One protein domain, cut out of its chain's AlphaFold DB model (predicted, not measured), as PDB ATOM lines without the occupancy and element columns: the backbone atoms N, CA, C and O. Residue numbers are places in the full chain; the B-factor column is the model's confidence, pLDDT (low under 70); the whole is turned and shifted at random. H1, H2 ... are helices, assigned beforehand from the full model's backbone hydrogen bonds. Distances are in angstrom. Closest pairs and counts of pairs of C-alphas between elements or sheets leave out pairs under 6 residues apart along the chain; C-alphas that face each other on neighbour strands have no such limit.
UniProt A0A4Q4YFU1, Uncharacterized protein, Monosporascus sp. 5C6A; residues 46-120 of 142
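Overview. This is residues 46 to 120 of the 142 residues of an uncharacterized protein of Monosporascus sp. 5C6A (UniProt A0A4Q4YFU1). With little regular structure, this is a loose, elongated frame: H1 at one end, a long loop over residues 60 to 85 running to the far end, H2 coming back along the long axis, and a tail, residues 111 to 120, folding back beside H2. The printed part has 75 residues with two named helices, H1 then H2, and no named strand; the class is all helix, with 29 residues in named elements. The radius of gyration of the C-alphas is 14.6 A, and the spans are 45 by 27 by 19 A.

Along the chain. Find C-alpha 47 at (110.001, -57.842, 114.170); H1, residues 47 to 59, runs 19.3 A from there. H2, residues 86 to 101, runs 22.2 A to C-alpha 101 at (122.353, -67.130, 105.648).

Arrangement. H1 and H2 are near each other, their closest C-alphas 8.1 A apart. Every O i to N i+4 pair is within hydrogen-bond range in H2, and 8 of 9 in H1. Residues 105 to 106 pair briefly with 109 to 110, antiparallel.

Size, cuts and confidence. The C-alphas of Gln 47 and Asp 80, the two farthest apart, are 45.6 A apart. The printed part has no cut; the link from H1 to H2 is long. Look for pLDDT under 70 at residues 74 to 84, 107 to 108, 110 and 120.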
ATOM      1  N   THR A  46     111.634 -54.723 117.579       82.81
ATOM      2  CA  THR A  46     111.044 -54.750 116.235       82.81
ATOM      3  C   THR A  46     110.932 -56.200 115.747       82.81
ATOM      4  O   THR A  46     111.632 -57.074 116.253       82.81
ATOM      5  N   GLN A  47     110.107 -56.481 114.732       85.06
ATOM      6  CA  GLN A  47     110.001 -57.842 114.170       85.06
ATOM      7  C   GLN A  47     111.360 -58.405 113.718       85.06
ATOM      8  O   GLN A  47     111.656 -59.580 113.925       85.06
ATOM      9  N   ASP A  48     112.211 -57.554 113.144       83.75
ATOM     10  CA  ASP A  48     113.574 -57.914 112.751       83.75
ATOM     11  C   ASP A  48     114.446 -58.281 113.967       83.75
ATOM     12  O   ASP A  48     115.189 -59.265 113.940       83.75
ATOM     13  N   GLU A  49     114.335 -57.519 115.059       82.38
ATOM     14  CA  GLU A  49     115.035 -57.797 116.317       82.38
ATOM     15  C   GLU A  49     114.510 -59.077 116.986       82.38
ATOM     16  O   GLU A  49     115.303 -59.876 117.484       82.38
ATOM     17  N   GLU A  50     113.198 -59.320 116.956       87.19
ATOM     18  CA  GLU A  50     112.583 -60.558 117.446       87.19
ATOM     19  C   GLU A  50     113.067 -61.775 116.659       87.19
ATOM     20  O   GLU A  50     113.424 -62.787 117.262       87.19
ATOM     21  N   ARG A  51     113.150 -61.668 115.328       87.12
ATOM     22  CA  ARG A  51     113.661 -62.736 114.462       87.12
ATOM     23  C   ARG A  51     115.115 -63.071 114.779       87.12
ATOM     24  O   ARG A  51     115.463 -64.245 114.876       87.12
ATOM     25  N   ALA A  52     115.948 -62.052 114.993       85.38
ATOM     26  CA  ALA A  52     117.338 -62.241 115.396       85.38
ATOM     27  C   ALA A  52     117.447 -62.894 116.786       85.38
ATOM     28  O   ALA A  52     118.211 -63.840 116.965       85.38
ATOM     29  N   ILE A  53     116.644 -62.451 117.761       87.06
ATOM     30  CA  ILE A  53     116.591 -63.054 119.103       87.06
ATOM     31  C   ILE A  53     116.126 -64.513 119.028       87.06
ATOM     32  O   ILE A  53     116.698 -65.369 119.700       87.06
ATOM     33  N   TYR A  54     115.110 -64.819 118.221       88.38
ATOM     34  CA  TYR A  54     114.616 -66.183 118.042       88.38
ATOM     35  C   TYR A  54     115.676 -67.088 117.407       88.38
ATOM     36  O   TYR A  54     115.910 -68.192 117.892       88.38
ATOM     37  N   TRP A  55     116.374 -66.595 116.383       88.69
ATOM     38  CA  TRP A  55     117.484 -67.318 115.771       88.69
ATOM     39  C   TRP A  55     118.607 -67.602 116.781       88.69
ATOM     40  O   TRP A  55     119.029 -68.749 116.915       88.69
ATOM     41  N   LEU A  56     119.020 -66.613 117.582       85.25
ATOM     42  CA  LEU A  56     120.030 -66.805 118.635       85.25
ATOM     43  C   LEU A  56     119.584 -67.811 119.713       85.25
ATOM     44  O   LEU A  56     120.402 -68.583 120.211       85.25
ATOM     45  N   ARG A  57     118.287 -67.859 120.048       87.38
ATOM     46  CA  ARG A  57     117.731 -68.853 120.987       87.38
ATOM     47  C   ARG A  57     117.818 -70.286 120.476       87.38
ATOM     48  O   ARG A  57     117.777 -71.195 121.300       87.38
ATOM     49  N   SER A  58     117.956 -70.503 119.167       86.06
ATOM     50  CA  SER A  58     118.161 -71.854 118.631       86.06
ATOM     51  C   SER A  58     119.509 -72.450 119.068       86.06
ATOM     52  O   SER A  58     119.599 -73.658 119.259       86.06
ATOM     53  N   TYR A  59     120.515 -71.604 119.328       81.75
ATOM     54  CA  TYR A  59     121.825 -72.005 119.856       81.75
ATOM     55  C   TYR A  59     121.831 -72.174 121.378       81.75
ATOM     56  O   TYR A  59     122.506 -73.059 121.896       81.75
ATOM     57  N   ALA A  60     121.081 -71.343 122.108       83.88
ATOM     58  CA  ALA A  60     120.898 -71.501 123.550       83.88
ATOM     59  C   ALA A  60     119.463 -71.139 123.964       83.88
ATOM     60  O   ALA A  60     119.147 -69.960 124.154       83.88
ATOM     61  N   PRO A  61     118.581 -72.130 124.181       84.00
ATOM     62  CA  PRO A  61     117.202 -71.869 124.597       84.00
ATOM     63  C   PRO A  61     117.087 -71.122 125.936       84.00
ATOM     64  O   PRO A  61     116.108 -70.419 126.178       84.00
ATOM     65  N   SER A  62     118.104 -71.230 126.798       82.25
ATOM     66  CA  SER A  62     118.197 -70.542 128.094       82.25
ATOM     67  C   SER A  62     118.584 -69.056 127.998       82.25
ATOM     68  O   SER A  62     118.666 -68.375 129.024       82.25
ATOM     69  N   MET A  63     118.810 -68.531 126.786       82.69
ATOM     70  CA  MET A  63     119.219 -67.148 126.532       82.69
ATOM     71  C   MET A  63     118.263 -66.124 127.169       82.69
ATOM     72  O   MET A  63     117.055 -66.123 126.914       82.69
ATOM     73  N   ARG A  64     118.810 -65.181 127.950       74.19
ATOM     74  CA  ARG A  64     118.045 -64.093 128.589       74.19
ATOM     75  C   ARG A  64     118.288 -62.748 127.906       74.19
ATOM     76  O   ARG A  64     119.378 -62.174 127.999       74.19
ATOM     77  N   GLY A  65     117.231 -62.199 127.306       76.81
ATOM     78  CA  GLY A  65     117.319 -60.991 126.481       76.81
ATOM     79  C   GLY A  65     118.085 -61.259 125.184       76.81
ATOM     80  O   GLY A  65     118.162 -62.400 124.741       76.81
ATOM     81  N   ALA A  66     118.676 -60.227 124.590       80.06
ATOM     82  CA  ALA A  66     119.495 -60.340 123.379       80.06
ATOM     83  C   ALA A  66     120.972 -60.677 123.691       80.06
ATOM     84  O   ALA A  66     121.874 -59.970 123.250       80.06
ATOM     85  N   ARG A  67     121.232 -61.699 124.523       82.62
ATOM     86  CA  ARG A  67     122.590 -62.063 124.980       82.62
ATOM     87  C   ARG A  67     122.818 -63.561 124.990       82.62
ATOM     88  O   ARG A  67     122.302 -64.234 125.878       82.62
ATOM     89  N   LEU A  68     123.655 -64.029 124.078       83.69
ATOM     90  CA  LEU A  68     124.080 -65.416 123.983       83.69
ATOM     91  C   LEU A  68     125.431 -65.605 124.690       83.69
ATOM     92  O   LEU A  68     126.374 -64.864 124.419       83.69
ATOM     93  N   TRP A  69     125.507 -66.590 125.583       81.31
ATOM     94  CA  TRP A  69     126.752 -67.054 126.197       81.31
ATOM     95  C   TRP A  69     127.030 -68.453 125.662       81.31
ATOM     96  O   TRP A  69     126.154 -69.311 125.746       81.31
ATOM     97  N   LEU A  70     128.208 -68.652 125.080       80.50
ATOM     98  CA  LEU A  70     128.641 -69.937 124.544       80.50
ATOM     99  C   LEU A  70     129.939 -70.316 125.238       80.50
ATOM    100  O   LEU A  70     130.924 -69.585 125.134       80.50
ATOM    101  N   ASP A  71     129.921 -71.448 125.929       79.69
ATOM    102  CA  ASP A  71     131.135 -72.053 126.455       79.69
ATOM    103  C   ASP A  71     131.833 -72.779 125.305       79.69
ATOM    104  O   ASP A  71     131.268 -73.678 124.680       79.69
ATOM    105  N   VAL A  72     133.052 -72.349 124.988       74.62
ATOM    106  CA  VAL A  72     133.853 -72.930 123.909       74.62
ATOM    107  C   VAL A  72     135.060 -73.608 124.521       74.62
ATOM    108  O   VAL A  72     136.007 -72.958 124.968       74.62
ATOM    109  N   GLU A  73     135.047 -74.933 124.500       71.38
ATOM    110  CA  GLU A  73     136.241 -75.706 124.798       71.38
ATOM    111  C   GLU A  73     137.203 -75.604 123.611       71.38
ATOM    112  O   GLU A  73     136.970 -76.140 122.528       71.38
ATOM    113  N   GLY A  74     138.295 -74.866 123.796       60.47
ATOM    114  CA  GLY A  74     139.344 -74.729 122.797       60.47
ATOM    115  C   GLY A  74     140.707 -74.674 123.459       60.47
ATOM    116  O   GLY A  74     140.942 -73.830 124.325       60.47
ATOM    117  N   MET A  75     141.622 -75.545 123.022       55.41
ATOM    118  CA  MET A  75     143.037 -75.461 123.388       55.41
ATOM    119  C   MET A  75     143.545 -74.065 123.019       55.41
ATOM    120  O   MET A  75     143.554 -73.674 121.851       55.41
ATOM    121  N   THR A  76     143.914 -73.283 124.030       58.47
ATOM    122  CA  THR A  76     144.484 -71.956 123.809       58.47
ATOM    123  C   THR A  76     145.937 -72.166 123.413       58.47
ATOM    124  O   THR A  76     146.728 -72.666 124.213       58.47
ATOM    125  N   GLU A  77     146.291 -71.842 122.169       53.91
ATOM    126  CA  GLU A  77     147.676 -71.948 121.718       53.91
ATOM    127  C   GLU A  77     148.501 -70.910 122.490       53.91
ATOM    128  O   GLU A  77     148.368 -69.699 122.299       53.91
ATOM    129  N   THR A  78     149.334 -71.377 123.419       48.59
ATOM    130  CA  THR A  78     150.320 -70.529 124.084       48.59
ATOM    131  C   THR A  78     151.594 -70.511 123.253       48.59
ATOM    132  O   THR A  78     152.222 -71.547 123.044       48.59
ATOM    133  N   LYS A  79     152.004 -69.312 122.829       46.38
ATOM    134  CA  LYS A  79     153.285 -68.711 123.230       46.38
ATOM    135  C   LYS A  79     153.390 -67.278 122.694       46.38
ATOM    136  O   LYS A  79     153.206 -67.037 121.509       46.38
ATOM    137  N   ASP A  80     153.699 -66.379 123.625       46.00
ATOM    138  CA  ASP A  80     154.026 -64.955 123.482       46.00
ATOM    139  C   ASP A  80     152.877 -63.953 123.284       46.00
ATOM    140  O   ASP A  80     152.484 -63.611 122.174       46.00
ATOM    141  N   LEU A  81     152.423 -63.403 124.423       51.22
ATOM    142  CA  LEU A  81     151.808 -62.074 124.634       51.22
ATOM    143  C   LEU A  81     150.553 -61.696 123.820       51.22
ATOM    144  O   LEU A  81     149.974 -60.640 124.048       51.22
ATOM    145  N   SER A  82     150.073 -62.569 122.942       55.59
ATOM    146  CA  SER A  82     148.756 -62.511 122.321       55.59
ATOM    147  C   SER A  82     148.283 -63.941 122.100       55.59
ATOM    148  O   SER A  82     148.805 -64.666 121.252       55.59
ATOM    149  N   THR A  83     147.345 -64.400 122.924       60.66
ATOM    150  CA  THR A  83     146.830 -65.765 122.819       60.66
ATOM    151  C   THR A  83     145.806 -65.836 121.698       60.66
ATOM    152  O   THR A  83     144.715 -65.269 121.791       60.66
ATOM    153  N   LYS A  84     146.149 -66.562 120.636       65.50
ATOM    154  CA  LYS A  84     145.210 -66.937 119.584       65.50
ATOM    155  C   LYS A  84     144.406 -68.149 120.053       65.50
ATOM    156  O   LYS A  84     144.973 -69.144 120.497       65.50
ATOM    157  N   ASN A  85     143.085 -68.088 119.916       74.00
ATOM    158  CA  ASN A  85     142.222 -69.247 120.115       74.00
ATOM    159  C   ASN A  85     141.408 -69.500 118.842       74.00
ATOM    160  O   ASN A  85     140.444 -68.795 118.541       74.00
ATOM    161  N   THR A  86     141.842 -70.499 118.077       76.62
ATOM    162  CA  THR A  86     141.249 -70.848 116.781       76.62
ATOM    163  C   THR A  86     139.805 -71.336 116.924       76.62
ATOM    164  O   THR A  86     138.988 -71.030 116.061       76.62
ATOM    165  N   ALA A  87     139.455 -72.014 118.023       78.25
ATOM    166  CA  ALA A  87     138.087 -72.476 118.267       78.25
ATOM    167  C   ALA A  87     137.112 -71.298 118.429       78.25
ATOM    168  O   ALA A  87     136.092 -71.244 117.747       78.25
ATOM    169  N   HIS A  88     137.472 -70.302 119.249       80.62
ATOM    170  CA  HIS A  88     136.678 -69.076 119.385       80.62
ATOM    171  C   HIS A  88     136.564 -68.311 118.058       80.62
ATOM    172  O   HIS A  88     135.490 -67.818 117.725       80.62
ATOM    173  N   ALA A  89     137.653 -68.218 117.286       81.06
ATOM    174  CA  ALA A  89     137.642 -67.520 116.001       81.06
ATOM    175  C   ALA A  89     136.710 -68.193 114.980       81.06
ATOM    176  O   ALA A  89     135.929 -67.500 114.331       81.06
ATOM    177  N   ASN A  90     136.760 -69.524 114.871       83.19
ATOM    178  CA  ASN A  90     135.880 -70.277 113.978       83.19
ATOM    179  C   ASN A  90     134.413 -70.107 114.378       83.19
ATOM    180  O   ASN A  90     133.599 -69.774 113.526       83.19
ATOM    181  N   LEU A  91     134.094 -70.200 115.673       84.06
ATOM    182  CA  LEU A  91     132.729 -69.973 116.149       84.06
ATOM    183  C   LEU A  91     132.214 -68.570 115.800       84.06
ATOM    184  O   LEU A  91     131.067 -68.418 115.387       84.06
ATOM    185  N   ILE A  92     133.045 -67.534 115.952       85.38
ATOM    186  CA  ILE A  92     132.664 -66.167 115.571       85.38
ATOM    187  C   ILE A  92     132.359 -66.095 114.070       85.38
ATOM    188  O   ILE A  92     131.355 -65.496 113.684       85.38
ATOM    189  N   VAL A  93     133.198 -66.703 113.227       85.31
ATOM    190  CA  VAL A  93     132.977 -66.750 111.774       85.31
ATOM    191  C   VAL A  93     131.676 -67.483 111.445       85.31
ATOM    192  O   VAL A  93     130.867 -66.948 110.687       85.31
ATOM    193  N   ASP A  94     131.428 -68.639 112.060       85.88
ATOM    194  CA  ASP A  94     130.220 -69.439 111.843       85.88
ATOM    195  C   ASP A  94     128.950 -68.684 112.259       85.88
ATOM    196  O   ASP A  94     127.953 -68.699 111.539       85.88
ATOM    197  N   LEU A  95     128.988 -67.948 113.376       86.75
ATOM    198  CA  LEU A  95     127.875 -67.097 113.808       86.75
ATOM    199  C   LEU A  95     127.605 -65.962 112.814       86.75
ATOM    200  O   LEU A  95     126.450 -65.662 112.512       86.75
ATOM    201  N   VAL A  96     128.652 -65.329 112.281       84.81
ATOM    202  CA  VAL A  96     128.503 -64.258 111.286       84.81
ATOM    203  C   VAL A  96     127.927 -64.804 109.980       84.81
ATOM    204  O   VAL A  96     126.988 -64.218 109.439       84.81
ATOM    205  N   ILE A  97     128.441 -65.935 109.489       85.75
ATOM    206  CA  ILE A  97     127.921 -66.602 108.289       85.75
ATOM    207  C   ILE A  97     126.462 -67.009 108.505       85.75
ATOM    208  O   ILE A  97     125.606 -66.640 107.701       85.75
ATOM    209  N   GLY A  98     126.151 -67.667 109.623       87.50
ATOM    210  CA  GLY A  98     124.794 -68.093 109.955       87.50
ATOM    211  C   GLY A  98     123.810 -66.923 110.021       87.50
ATOM    212  O   GLY A  98     122.686 -67.036 109.524       87.50
ATOM    213  N   ALA A  99     124.224 -65.765 110.545       84.50
ATOM    214  CA  ALA A  99     123.392 -64.563 110.545       84.50
ATOM    215  C   ALA A  99     123.072 -64.082 109.115       84.50
ATOM    216  O   ALA A  99     121.926 -63.720 108.824       84.50
ATOM    217  N   PHE A 100     124.053 -64.117 108.206       82.31
ATOM    218  CA  PHE A 100     123.848 -63.762 106.800       82.31
ATOM    219  C   PHE A 100     122.967 -64.769 106.055       82.31
ATOM    220  O   PHE A 100     122.078 -64.353 105.309       82.31
ATOM    221  N   GLU A 101     123.163 -66.070 106.267       85.31
ATOM    222  CA  GLU A 101     122.353 -67.130 105.648       85.31
ATOM    223  C   GLU A 101     120.887 -67.064 106.090       85.31
ATOM    224  O   GLU A 101     119.975 -67.209 105.275       85.31
ATOM    225  N   ASN A 102     120.645 -66.707 107.355       83.50
ATOM    226  CA  ASN A 102     119.307 -66.446 107.895       83.50
ATOM    227  C   ASN A 102     118.753 -65.062 107.495       83.50
ATOM    228  O   ASN A 102     117.711 -64.614 107.996       83.50
ATOM    229  N   LYS A 103     119.451 -64.374 106.576       81.25
ATOM    230  CA  LYS A 103     119.128 -63.058 106.012       81.25
ATOM    231  C   LYS A 103     118.838 -62.016 107.078       81.25
ATOM    232  O   LYS A 103     117.999 -61.147 106.855       81.25
ATOM    233  N   LEU A 104     119.439 -62.137 108.259       82.06
ATOM    234  CA  LEU A 104     119.170 -61.241 109.372       82.06
ATOM    235  C   LEU A 104     119.499 -59.805 108.919       82.06
ATOM    236  O   LEU A 104     120.616 -59.505 108.497       82.06
ATOM    237  N   HIS A 105     118.490 -58.936 108.945       76.06
ATOM    238  CA  HIS A 105     118.564 -57.541 108.517       76.06
ATOM    239  C   HIS A 105     117.709 -56.675 109.439       76.06
ATOM    240  O   HIS A 105     116.799 -57.185 110.091       76.06
ATOM    241  N   ARG A 106     117.954 -55.365 109.448       70.69
ATOM    242  CA  ARG A 106     117.098 -54.378 110.109       70.69
ATOM    243  C   ARG A 106     116.638 -53.357 109.079       70.69
ATOM    244  O   ARG A 106     117.465 -52.635 108.538       70.69
ATOM    245  N   GLY A 107     115.337 -53.299 108.796       68.12
ATOM    246  CA  GLY A 107     114.790 -52.336 107.830       68.12
ATOM    247  C   GLY A 107     115.381 -52.471 106.419       68.12
ATOM    248  O   GLY A 107     115.523 -51.476 105.720       68.12
ATOM    249  N   GLY A 108     115.768 -53.689 106.019       69.88
ATOM    250  CA  GLY A 108     116.413 -53.971 104.729       69.88
ATOM    251  C   GLY A 108     117.937 -53.801 104.712       69.88
ATOM    252  O   GLY A 108     118.582 -54.247 103.763       69.88
ATOM    253  N   GLU A 109     118.536 -53.240 105.765       75.56
ATOM    254  CA  GLU A 109     119.989 -53.110 105.897       75.56
ATOM    255  C   GLU A 109     120.606 -54.326 106.598       75.56
ATOM    256  O   GLU A 109     120.035 -54.901 107.531       75.56
ATOM    257  N   ARG A 110     121.804 -54.726 106.159       68.56
ATOM    258  CA  ARG A 110     122.573 -55.797 106.812       68.56
ATOM    259  C   ARG A 110     122.976 -55.369 108.223       68.56
ATOM    260  O   ARG A 110     123.314 -54.210 108.448       68.56
ATOM    261  N   PHE A 111     123.019 -56.314 109.162       70.06
ATOM    262  CA  PHE A 111     123.531 -56.029 110.500       70.06
ATOM    263  C   PHE A 111     124.998 -55.586 110.457       70.06
ATOM    264  O   PHE A 111     125.866 -56.286 109.929       70.06
ATOM    265  N   HIS A 112     125.290 -54.444 111.077       74.25
ATOM    266  CA  HIS A 112     126.661 -54.069 111.398       74.25
ATOM    267  C   HIS A 112     127.180 -54.983 112.508       74.25
ATOM    268  O   HIS A 112     126.647 -54.984 113.618       74.25
ATOM    269  N   THR A 113     128.220 -55.758 112.206       77.81
ATOM    270  CA  THR A 113     128.859 -56.653 113.175       77.81
ATOM    271  C   THR A 113     130.162 -56.034 113.659       77.81
ATOM    272  O   THR A 113     131.048 -55.747 112.859       77.81
ATOM    273  N   LEU A 114     130.286 -55.855 114.974       82.06
ATOM    274  CA  LEU A 114     131.528 -55.468 115.633       82.06
ATOM    275  C   LEU A 114     132.010 -56.638 116.493       82.06
ATOM    276  O   LEU A 114     131.293 -57.077 117.390       82.06
ATOM    277  N   ILE A 115     133.228 -57.111 116.237       82.38
ATOM    278  CA  ILE A 115     133.889 -58.139 117.047       82.38
ATOM    279  C   ILE A 115     134.911 -57.435 117.938       82.38
ATOM    280  O   ILE A 115     135.783 -56.724 117.442       82.38
ATOM    281  N   VAL A 116     134.802 -57.632 119.251       82.69
ATOM    282  CA  VAL A 116     135.726 -57.065 120.241       82.69
ATOM    283  C   VAL A 116     136.469 -58.208 120.921       82.69
ATOM    284  O   VAL A 116     135.844 -59.126 121.445       82.69
ATOM    285  N   THR A 117     137.798 -58.149 120.916       80.31
ATOM    286  CA  THR A 117     138.683 -59.115 121.580       80.31
ATOM    287  C   THR A 117     139.722 -58.364 122.415       80.31
ATOM    288  O   THR A 117     140.191 -57.314 121.973       80.31
ATOM    289  N   PRO A 118     140.090 -58.854 123.614       75.38
ATOM    290  CA  PRO A 118     141.128 -58.229 124.433       75.38
ATOM    291  C   PRO A 118     142.550 -58.489 123.909       75.38
ATOM    292  O   PRO A 118     143.497 -57.900 124.421       75.38
ATOM    293  N   TYR A 119     142.719 -59.376 122.921       71.81
ATOM    294  CA  TYR A 119     144.031 -59.776 122.413       71.81
ATOM    295  C   TYR A 119     144.421 -58.993 121.161       71.81
ATOM    296  O   TYR A 119     143.649 -58.905 120.204       71.81
ATOM    297  N   GLU A 120     145.652 -58.477 121.136       66.31
ATOM    298  CA  GLU A 120     146.222 -57.851 119.944       66.31
ATOM    299  C   GLU A 120     146.399 -58.885 118.830       66.31
ATOM    300  O   GLU A 120     147.292 -59.735 118.872       66.31
TER     301      GLU A 120